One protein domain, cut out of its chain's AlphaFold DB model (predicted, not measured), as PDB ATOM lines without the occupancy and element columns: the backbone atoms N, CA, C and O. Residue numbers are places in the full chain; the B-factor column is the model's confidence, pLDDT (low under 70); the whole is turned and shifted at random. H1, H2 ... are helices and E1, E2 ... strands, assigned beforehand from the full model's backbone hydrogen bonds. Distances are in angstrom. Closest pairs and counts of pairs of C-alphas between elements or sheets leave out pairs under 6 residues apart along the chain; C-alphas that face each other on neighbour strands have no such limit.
ATOM      1  N   ALA A  16     -14.891   2.177   6.311       75.12
ATOM      2  CA  ALA A  16     -14.748   3.256   5.343       75.12
ATOM      3  C   ALA A  16     -16.057   3.359   4.559       75.12
ATOM      4  O   ALA A  16     -16.468   2.385   3.939       75.12
ATOM      5  N   TRP A  17     -16.730   4.503   4.598       76.50
ATOM      6  CA  TRP A  17     -18.004   4.699   3.910       76.50
ATOM      7  C   TRP A  17     -17.841   5.735   2.813       76.50
ATOM      8  O   TRP A  17     -17.425   6.860   3.075       76.50
ATOM      9  N   ALA A  18     -18.179   5.357   1.585       81.38
ATOM     10  CA  ALA A  18     -18.194   6.271   0.453       81.38
ATOM     11  C   ALA A  18     -19.639   6.742   0.205       81.38
ATOM     12  O   ALA A  18     -20.445   5.944  -0.283       81.38
ATOM     13  N   PRO A  19     -20.003   7.993   0.545       78.12
ATOM     14  CA  PRO A  19     -21.323   8.524   0.218       78.12
ATOM     15  C   PRO A  19     -21.483   8.620  -1.303       78.12
ATOM     16  O   PRO A  19     -20.539   8.998  -2.004       78.12
ATOM     17  N   TRP A  20     -22.663   8.284  -1.824       77.75
ATOM     18  CA  TRP A  20     -22.920   8.316  -3.273       77.75
ATOM     19  C   TRP A  20     -24.265   8.938  -3.660       77.75
ATOM     20  O   TRP A  20     -24.396   9.436  -4.776       77.75
ATOM     21  N   ALA A  21     -25.235   8.972  -2.746       78.25
ATOM     22  CA  ALA A  21     -26.467   9.736  -2.904       78.25
ATOM     23  C   ALA A  21     -26.863  10.338  -1.554       78.25
ATOM     24  O   ALA A  21     -26.768   9.667  -0.534       78.25
ATOM     25  N   ALA A  22     -27.298  11.591  -1.531       71.62
ATOM     26  CA  ALA A  22     -27.851  12.227  -0.342       71.62
ATOM     27  C   ALA A  22     -28.911  13.243  -0.779       71.62
ATOM     28  O   ALA A  22     -28.737  13.877  -1.829       71.62
ATOM     29  N   PRO A  23     -30.005  13.396  -0.025       68.06
ATOM     30  CA  PRO A  23     -30.944  14.476  -0.265       68.06
ATOM     31  C   PRO A  23     -30.263  15.820   0.054       68.06
ATOM     32  O   PRO A  23     -29.388  15.923   0.913       68.06
ATOM     33  N   GLY A  24     -30.603  16.859  -0.714       63.78
ATOM     34  CA  GLY A  24     -29.922  18.161  -0.651       63.78
ATOM     35  C   GLY A  24     -30.202  18.975   0.619       63.78
ATOM     36  O   GLY A  24     -29.649  20.060   0.773       63.78
ATOM     37  N   ASP A  25     -31.068  18.472   1.493       66.62
ATOM     38  CA  ASP A  25     -31.573  19.100   2.714       66.62
ATOM     39  C   ASP A  25     -30.936  18.554   4.006       66.62
ATOM     40  O   ASP A  25     -31.285  19.020   5.088       66.62
ATOM     41  N   GLY A  26     -29.980  17.621   3.910       56.72
ATOM     42  CA  GLY A  26     -29.328  17.025   5.084       56.72
ATOM     43  C   GLY A  26     -30.135  15.896   5.729       56.72
ATOM     44  O   GLY A  26     -30.000  15.628   6.914       56.72
ATOM     45  N   HIS A  27     -31.021  15.232   4.990       59.00
ATOM     46  CA  HIS A  27     -31.621  13.971   5.438       59.00
ATOM     47  C   HIS A  27     -30.751  12.745   5.091       59.00
ATOM     48  O   HIS A  27     -29.743  12.858   4.392       59.00
ATOM     49  N   ASP A  28     -31.136  11.566   5.602       67.31
ATOM     50  CA  ASP A  28     -30.412  10.295   5.437       67.31
ATOM     51  C   ASP A  28     -29.934  10.057   3.996       67.31
ATOM     52  O   ASP A  28     -30.728  10.059   3.048       67.31
ATOM     53  N   GLY A  29     -28.639   9.789   3.834       71.81
ATOM     54  CA  GLY A  29     -28.031   9.471   2.546       71.81
ATOM     55  C   GLY A  29     -27.776   7.976   2.357       71.81
ATOM     56  O   GLY A  29     -27.937   7.160   3.263       71.81
ATOM     57  N   PHE A  30     -27.323   7.608   1.164       78.00
ATOM     58  CA  PHE A  30     -26.819   6.284   0.826       78.00
ATOM     59  C   PHE A  30     -25.299   6.292   0.678       78.00
ATOM     60  O   PHE A  30     -24.714   7.124  -0.028       78.00
ATOM     61  N   ALA A  31     -24.659   5.318   1.310       80.06
ATOM     62  CA  ALA A  31     -23.227   5.081   1.227       80.06
ATOM     63  C   ALA A  31     -22.945   3.658   0.751       80.06
ATOM     64  O   ALA A  31     -23.783   2.765   0.870       80.06
ATOM     65  N   VAL A  32     -21.746   3.462   0.211       83.12
ATOM     66  CA  VAL A  32     -21.164   2.144  -0.036       83.12
ATOM     67  C   VAL A  32     -20.169   1.848   1.078       83.12
ATOM     68  O   VAL A  32     -19.258   2.642   1.334       83.12
ATOM     69  N   GLU A  33     -20.332   0.707   1.739       81.19
ATOM     70  CA  GLU A  33     -19.382   0.231   2.735       81.19
ATOM     71  C   GLU A  33     -18.121  -0.327   2.061       81.19
ATOM     72  O   GLU A  33     -18.182  -1.229   1.234       81.19
ATOM     73  N   GLY A  34     -16.954   0.197   2.421       77.00
ATOM     74  CA  GLY A  34     -15.686  -0.095   1.757       77.00
ATOM     75  C   GLY A  34     -15.147  -1.503   2.007       77.00
ATOM     76  O   GLY A  34     -14.399  -2.015   1.180       77.00
ATOM     77  N   SER A  35     -15.518  -2.147   3.117       78.19
ATOM     78  CA  SER A  35     -15.109  -3.526   3.421       78.19
ATOM     79  C   SER A  35     -15.956  -4.571   2.697       78.19
ATOM     80  O   SER A  35     -15.451  -5.648   2.387       78.19
ATOM     81  N   SER A  36     -17.230  -4.275   2.443       76.25
ATOM     82  CA  SER A  36     -18.208  -5.263   1.982       76.25
ATOM     83  C   SER A  36     -18.809  -4.952   0.608       76.25
ATOM     84  O   SER A  36     -19.342  -5.842  -0.047       76.25
ATOM     85  N   GLY A  37     -18.713  -3.702   0.152       77.56
ATOM     86  CA  GLY A  37     -19.355  -3.208  -1.063       77.56
ATOM     87  C   GLY A  37     -20.861  -2.984  -0.922       77.56
ATOM     88  O   GLY A  37     -21.485  -2.505  -1.872       77.56
ATOM     89  N   HIS A  38     -21.452  -3.290   0.236       80.31
ATOM     90  CA  HIS A  38     -22.883  -3.133   0.449       80.31
ATOM     91  C   HIS A  38     -23.294  -1.665   0.395       80.31
ATOM     92  O   HIS A  38     -22.646  -0.789   0.970       80.31
ATOM     93  N   VAL A  39     -24.418  -1.414  -0.275       79.88
ATOM     94  CA  VAL A  39     -25.138  -0.151  -0.121       79.88
ATOM     95  C   VAL A  39     -25.779  -0.151   1.268       79.88
ATOM     96  O   VAL A  39     -26.226  -1.194   1.746       79.88
ATOM     97  N   THR A  40     -25.787   0.997   1.937       74.00
ATOM     98  CA  THR A  40     -26.441   1.194   3.235       74.00
ATOM     99  C   THR A  40     -26.974   2.617   3.349       74.00
ATOM    100  O   THR A  40     -26.478   3.518   2.663       74.00
ATOM    101  N   ARG A  41     -27.968   2.833   4.217       72.62
ATOM    102  CA  ARG A  41     -28.372   4.183   4.625       72.62
ATOM    103  C   ARG A  41     -27.454   4.660   5.741       72.62
ATOM    104  O   ARG A  41     -27.237   3.941   6.718       72.62
ATOM    105  N   PHE A  42     -26.921   5.866   5.603       65.75
ATOM    106  CA  PHE A  42     -26.182   6.529   6.669       65.75
ATOM    107  C   PHE A  42     -26.997   7.733   7.157       65.75
ATOM    108  O   PHE A  42     -27.452   8.525   6.327       65.75
ATOM    109  N   PRO A  43     -27.223   7.861   8.473       60.78
ATOM    110  CA  PRO A  43     -27.890   9.032   9.011       60.78
ATOM    111  C   PRO A  43     -26.979  10.256   8.913       60.78
ATOM    112  O   PRO A  43     -25.749  10.140   8.965       60.78
ATOM    113  N   ASP A  44     -27.596  11.430   8.810       58.59
ATOM    114  CA  ASP A  44     -26.903  12.726   8.762       58.59
ATOM    115  C   ASP A  44     -26.074  12.998  10.038       58.59
ATOM    116  O   ASP A  44     -25.035  13.655  10.004       58.59
ATOM    117  N   ASP A  45     -26.461  12.398  11.171       59.12
ATOM    118  CA  ASP A  45     -25.763  12.528  12.456       59.12
ATOM    119  C   ASP A  45     -24.553  11.581  12.626       59.12
ATOM    120  O   ASP A  45     -23.816  11.667  13.616       59.12
ATOM    121  N   GLY A  46     -24.315  10.677  11.666       54.53
ATOM    122  CA  GLY A  46     -23.207   9.722  11.694       54.53
ATOM    123  C   GLY A  46     -23.300   8.657  12.798       54.53
ATOM    124  O   GLY A  46     -22.278   8.020  13.110       54.53
ATOM    125  N   LEU A  47     -24.482   8.453  13.394       52.78
ATOM    126  CA  LEU A  47     -24.733   7.510  14.485       52.78
ATOM    127  C   LEU A  47     -25.467   6.255  13.978       52.78
ATOM    128  O   LEU A  47     -26.660   6.082  14.170       52.78
ATOM    129  N   ALA A  48     -24.680   5.331  13.415       53.78
ATOM    130  CA  ALA A  48     -25.041   3.958  13.024       53.78
ATOM    131  C   ALA A  48     -26.014   3.800  11.824       53.78
ATOM    132  O   ALA A  48     -26.908   4.612  11.624       53.78
ATOM    133  N   PRO A  49     -25.846   2.756  10.989       55.31
ATOM    134  CA  PRO A  49     -26.672   2.563   9.798       55.31
ATOM    135  C   PRO A  49     -28.148   2.305  10.138       55.31
ATOM    136  O   PRO A  49     -28.473   1.444  10.960       55.31
ATOM    137  N   LEU A  50     -29.035   3.035   9.458       56.75
ATOM    138  CA  LEU A  50     -30.491   2.898   9.540       56.75
ATOM    139  C   LEU A  50     -30.947   1.765   8.617       56.75
ATOM    140  O   LEU A  50     -31.294   2.007   7.469       56.75
ATOM    141  N   GLU A  51     -30.914   0.541   9.143       56.19
ATOM    142  CA  GLU A  51     -31.267  -0.720   8.474       56.19
ATOM    143  C   GLU A  51     -30.456  -1.037   7.192       56.19
ATOM    144  O   GLU A  51     -30.336  -0.225   6.273       56.19
ATOM    145  N   PRO A  52     -29.881  -2.247   7.074       52.56
ATOM    146  CA  PRO A  52     -29.267  -2.650   5.818       52.56
ATOM    147  C   PRO A  52     -30.333  -2.687   4.716       52.56
ATOM    148  O   PRO A  52     -31.433  -3.208   4.915       52.56
ATOM    149  N   THR A  53     -29.986  -2.190   3.526       59.31
ATOM    150  CA  THR A  53     -30.724  -2.519   2.296       59.31
ATOM    151  C   THR A  53     -30.918  -4.040   2.209       59.31
ATOM    152  O   THR A  53     -30.092  -4.777   2.763       59.31
ATOM    153  N   PRO A  54     -31.976  -4.536   1.533       61.06
ATOM    154  CA  PRO A  54     -32.282  -5.963   1.479       61.06
ATOM    155  C   PRO A  54     -31.018  -6.791   1.223       61.06
ATOM    156  O   PRO A  54     -30.247  -6.474   0.318       61.06
ATOM    157  N   SER A  55     -30.804  -7.837   2.026       58.50
ATOM    158  CA  SER A  55     -29.539  -8.591   2.148       58.50
ATOM    159  C   SER A  55     -28.973  -9.159   0.836       58.50
ATOM    160  O   SER A  55     -27.817  -9.578   0.788       58.50
ATOM    161  N   HIS A  56     -29.760  -9.156  -0.238       60.72
ATOM    162  CA  HIS A  56     -29.384  -9.613  -1.574       60.72
ATOM    163  C   HIS A  56     -28.710  -8.537  -2.440       60.72
ATOM    164  O   HIS A  56     -28.183  -8.854  -3.505       60.72
ATOM    165  N   VAL A  57     -28.686  -7.278  -1.994       66.50
ATOM    166  CA  VAL A  57     -28.046  -6.176  -2.715       66.50
ATOM    167  C   VAL A  57     -26.640  -5.937  -2.158       66.50
ATOM    168  O   VAL A  57     -26.423  -5.186  -1.206       66.50
ATOM    169  N   THR A  58     -25.670  -6.634  -2.746       74.31
ATOM    170  CA  THR A  58     -24.278  -6.715  -2.263       74.31
ATOM    171  C   THR A  58     -23.329  -5.690  -2.874       74.31
ATOM    172  O   THR A  58     -22.166  -5.617  -2.492       74.31
ATOM    173  N   SER A  59     -23.796  -4.907  -3.845       83.56
ATOM    174  CA  SER A  59     -22.990  -3.893  -4.524       83.56
ATOM    175  C   SER A  59     -23.853  -2.744  -5.025       83.56
ATOM    176  O   SER A  59     -25.055  -2.913  -5.243       83.56
ATOM    177  N   LEU A  60     -23.228  -1.594  -5.290       84.75
ATOM    178  CA  LEU A  60     -23.890  -0.475  -5.965       84.75
ATOM    179  C   LEU A  60     -24.457  -0.886  -7.334       84.75
ATOM    180  O   LEU A  60     -25.565  -0.498  -7.679       84.75
ATOM    181  N   ALA A  61     -23.734  -1.713  -8.095       88.62
ATOM    182  CA  ALA A  61     -24.218  -2.205  -9.381       88.62
ATOM    183  C   ALA A  61     -25.481  -3.064  -9.216       88.62
ATOM    184  O   ALA A  61     -26.472  -2.830  -9.900       88.62
ATOM    185  N   ALA A  62     -25.481  -4.005  -8.264       86.19
ATOM    186  CA  ALA A  62     -26.662  -4.812  -7.957       86.19
ATOM    187  C   ALA A  62     -27.840  -3.946  -7.483       86.19
ATOM    188  O   ALA A  62     -28.980  -4.214  -7.856       86.19
ATOM    189  N   TYR A  63     -27.564  -2.889  -6.711       86.19
ATOM    190  CA  TYR A  63     -28.582  -1.936  -6.273       86.19
ATOM    191  C   TYR A  63     -29.214  -1.217  -7.461       86.19
ATOM    192  O   TYR A  63     -30.433  -1.197  -7.581       86.19
ATOM    193  N   LEU A  64     -28.396  -0.672  -8.366       89.62
ATOM    194  CA  LEU A  64     -28.882   0.049  -9.542       89.62
ATOM    195  C   LEU A  64     -29.635  -0.867 -10.513       89.62
ATOM    196  O   LEU A  64     -30.647  -0.445 -11.063       89.62
ATOM    197  N   THR A  65     -29.203  -2.120 -10.679       92.06
ATOM    198  CA  THR A  65     -29.945  -3.115 -11.467       92.06
ATOM    199  C   THR A  65     -31.309  -3.408 -10.849       92.06
ATOM    200  O   THR A  65     -32.311  -3.390 -11.554       92.06
ATOM    201  N   ALA A  66     -31.372  -3.629  -9.535       88.75
ATOM    202  CA  ALA A  66     -32.636  -3.868  -8.843       88.75
ATOM    203  C   ALA A  66     -33.556  -2.636  -8.851       88.75
ATOM    204  O   ALA A  66     -34.776  -2.771  -8.908       88.75
ATOM    205  N   PHE A  67     -32.976  -1.437  -8.805       89.00
ATOM    206  CA  PHE A  67     -33.701  -0.179  -8.940       89.00
ATOM    207  C   PHE A  67     -34.283  -0.018 -10.345       89.00
ATOM    208  O   PHE A  67     -35.452   0.334 -10.475       89.00
ATOM    209  N   ALA A  68     -33.506  -0.328 -11.385       92.31
ATOM    210  CA  ALA A  68     -33.994  -0.342 -12.759       92.31
ATOM    211  C   ALA A  68     -35.127  -1.362 -12.937       92.31
ATOM    212  O   ALA A  68     -36.184  -0.995 -13.435       92.31
ATOM    213  N   GLU A  69     -34.966  -2.593 -12.440       91.88
ATOM    214  CA  GLU A  69     -36.017  -3.620 -12.479       91.88
ATOM    215  C   GLU A  69     -37.306  -3.129 -11.799       91.88
ATOM    216  O   GLU A  69     -38.376  -3.148 -12.404       91.88
ATOM    217  N   ALA A  70     -37.202  -2.580 -10.587       90.50
ATOM    218  CA  ALA A  70     -38.345  -2.021  -9.869       90.50
ATOM    219  C   ALA A  70     -39.071  -0.920 -10.661       90.50
ATOM    220  O   ALA A  70     -40.302  -0.862 -10.651       90.50
ATOM    221  N   LEU A  71     -38.324  -0.057 -11.356       91.75
ATOM    222  CA  LEU A  71     -38.888   1.003 -12.193       91.75
ATOM    223  C   LEU A  71     -39.434   0.511 -13.535       91.75
ATOM    224  O   LEU A  71     -40.321   1.163 -14.080       91.75
ATOM    225  N   GLU A  72     -38.918  -0.582 -14.089       92.06
ATOM    226  CA  GLU A  72     -39.283  -1.087 -15.419       92.06
ATOM    227  C   GLU A  72     -40.435  -2.090 -15.381       92.06
ATOM    228  O   GLU A  72     -41.271  -2.083 -16.284       92.06
ATOM    229  N   SER A  73     -40.484  -2.942 -14.356       89.94
ATOM    230  CA  SER A  73     -41.453  -4.037 -14.259       89.94
ATOM    231  C   SER A  73     -42.348  -3.969 -13.027       89.94
ATOM    232  O   SER A  73     -43.297  -4.745 -12.931       89.94
ATOM    233  N   GLY A  74     -42.042  -3.103 -12.055       87.88
ATOM    234  CA  GLY A  74     -42.735  -3.106 -10.766       87.88
ATOM    235  C   GLY A  74     -42.451  -4.359  -9.931       87.88
ATOM    236  O   GLY A  74     -43.205  -4.657  -9.004       87.88
ATOM    237  N   THR A  75     -41.385  -5.104 -10.246       88.31
ATOM    238  CA  THR A  75     -40.970  -6.322  -9.531       88.31
ATOM    239  C   THR A  75     -39.541  -6.210  -9.000       88.31
ATOM    240  O   THR A  75     -38.886  -5.180  -9.132       88.31
ATOM    241  N   GLY A  76     -39.047  -7.279  -8.378       88.38
ATOM    242  CA  GLY A  76     -37.652  -7.383  -7.963       88.38
ATOM    243  C   GLY A  76     -37.438  -7.140  -6.467       88.38
ATOM    244  O   GLY A  76     -38.388  -6.957  -5.703       88.38
ATOM    245  N   PRO A  77     -36.176  -7.168  -6.014       85.25
ATOM    246  CA  PRO A  77     -35.845  -7.299  -4.595       85.25
ATOM    247  C   PRO A  77     -36.031  -6.010  -3.783       85.25
ATOM    248  O   PRO A  77     -35.948  -6.051  -2.559       85.25
ATOM    249  N   LEU A  78     -36.264  -4.872  -4.445       83.69
ATOM    250  CA  LEU A  78     -36.588  -3.607  -3.778       83.69
ATOM    251  C   LEU A  78     -38.097  -3.421  -3.571       83.69
ATOM    252  O   LEU A  78     -38.494  -2.599  -2.750       83.69
TER     253      LEU A  78
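This is residues 16 to 78 of the 112 residues of an uncharacterized protein of Streptomyces caelestis (UniProt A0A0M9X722). A small twisted sheet of three strands, E1, E2 and E3, makes one end, and a single helix, H1, meets it with residues 60 to 63 and then runs away from it. A long loop, residues 43 to 59, joins them. Of 63 printed residues, 28, under half, are in named elements, mixed helices and strands, in the order E1 E2 E3 H1; the antiparallel sheet runs E1 E2 E3. It is compact, radius of gyration of the C-alphas 12.0 A, spanning 35 by 28 by 17 A.

E1, residues 17 to 21, and E2, residues 29 to 33, form an antiparallel hairpin at 141 degrees; N 18 and O 32, 2.9 A apart, are within hydrogen-bond range. E2 and E3, residues 39 to 42, form another at 130 degrees, with N 31 and O 40 within range at 2.9 A. The three make a meander, each strand the antiparallel neighbour of the one before, only just strongly twisted, with C-alphas up to 4.4 A off the best plane. H1, residues 60 to 73, is on the sheet but only grazes it; the closest C-alphas of E3 and H1 are those of Val 39 and Leu 60, 6.0 A apart. In H1 every O i to N i+4 pair is within range.

E1 begins at C-alpha 17 (-18.004, 4.699, 3.910); H1, 19.7 A long, ends at C-alpha 73 (-41.453, -4.037, -14.259). From first to last C-alpha E1 measures 12.0 A, E2 12.7 A and E3 9.6 A.

The printed part has no cut. The C-alphas farthest apart, of Leu 47 and Ser 73, are 35.2 A apart. The link from E3 to H1 is long. Residues 23 to 28 and 42 to 57 have pLDDT under 70.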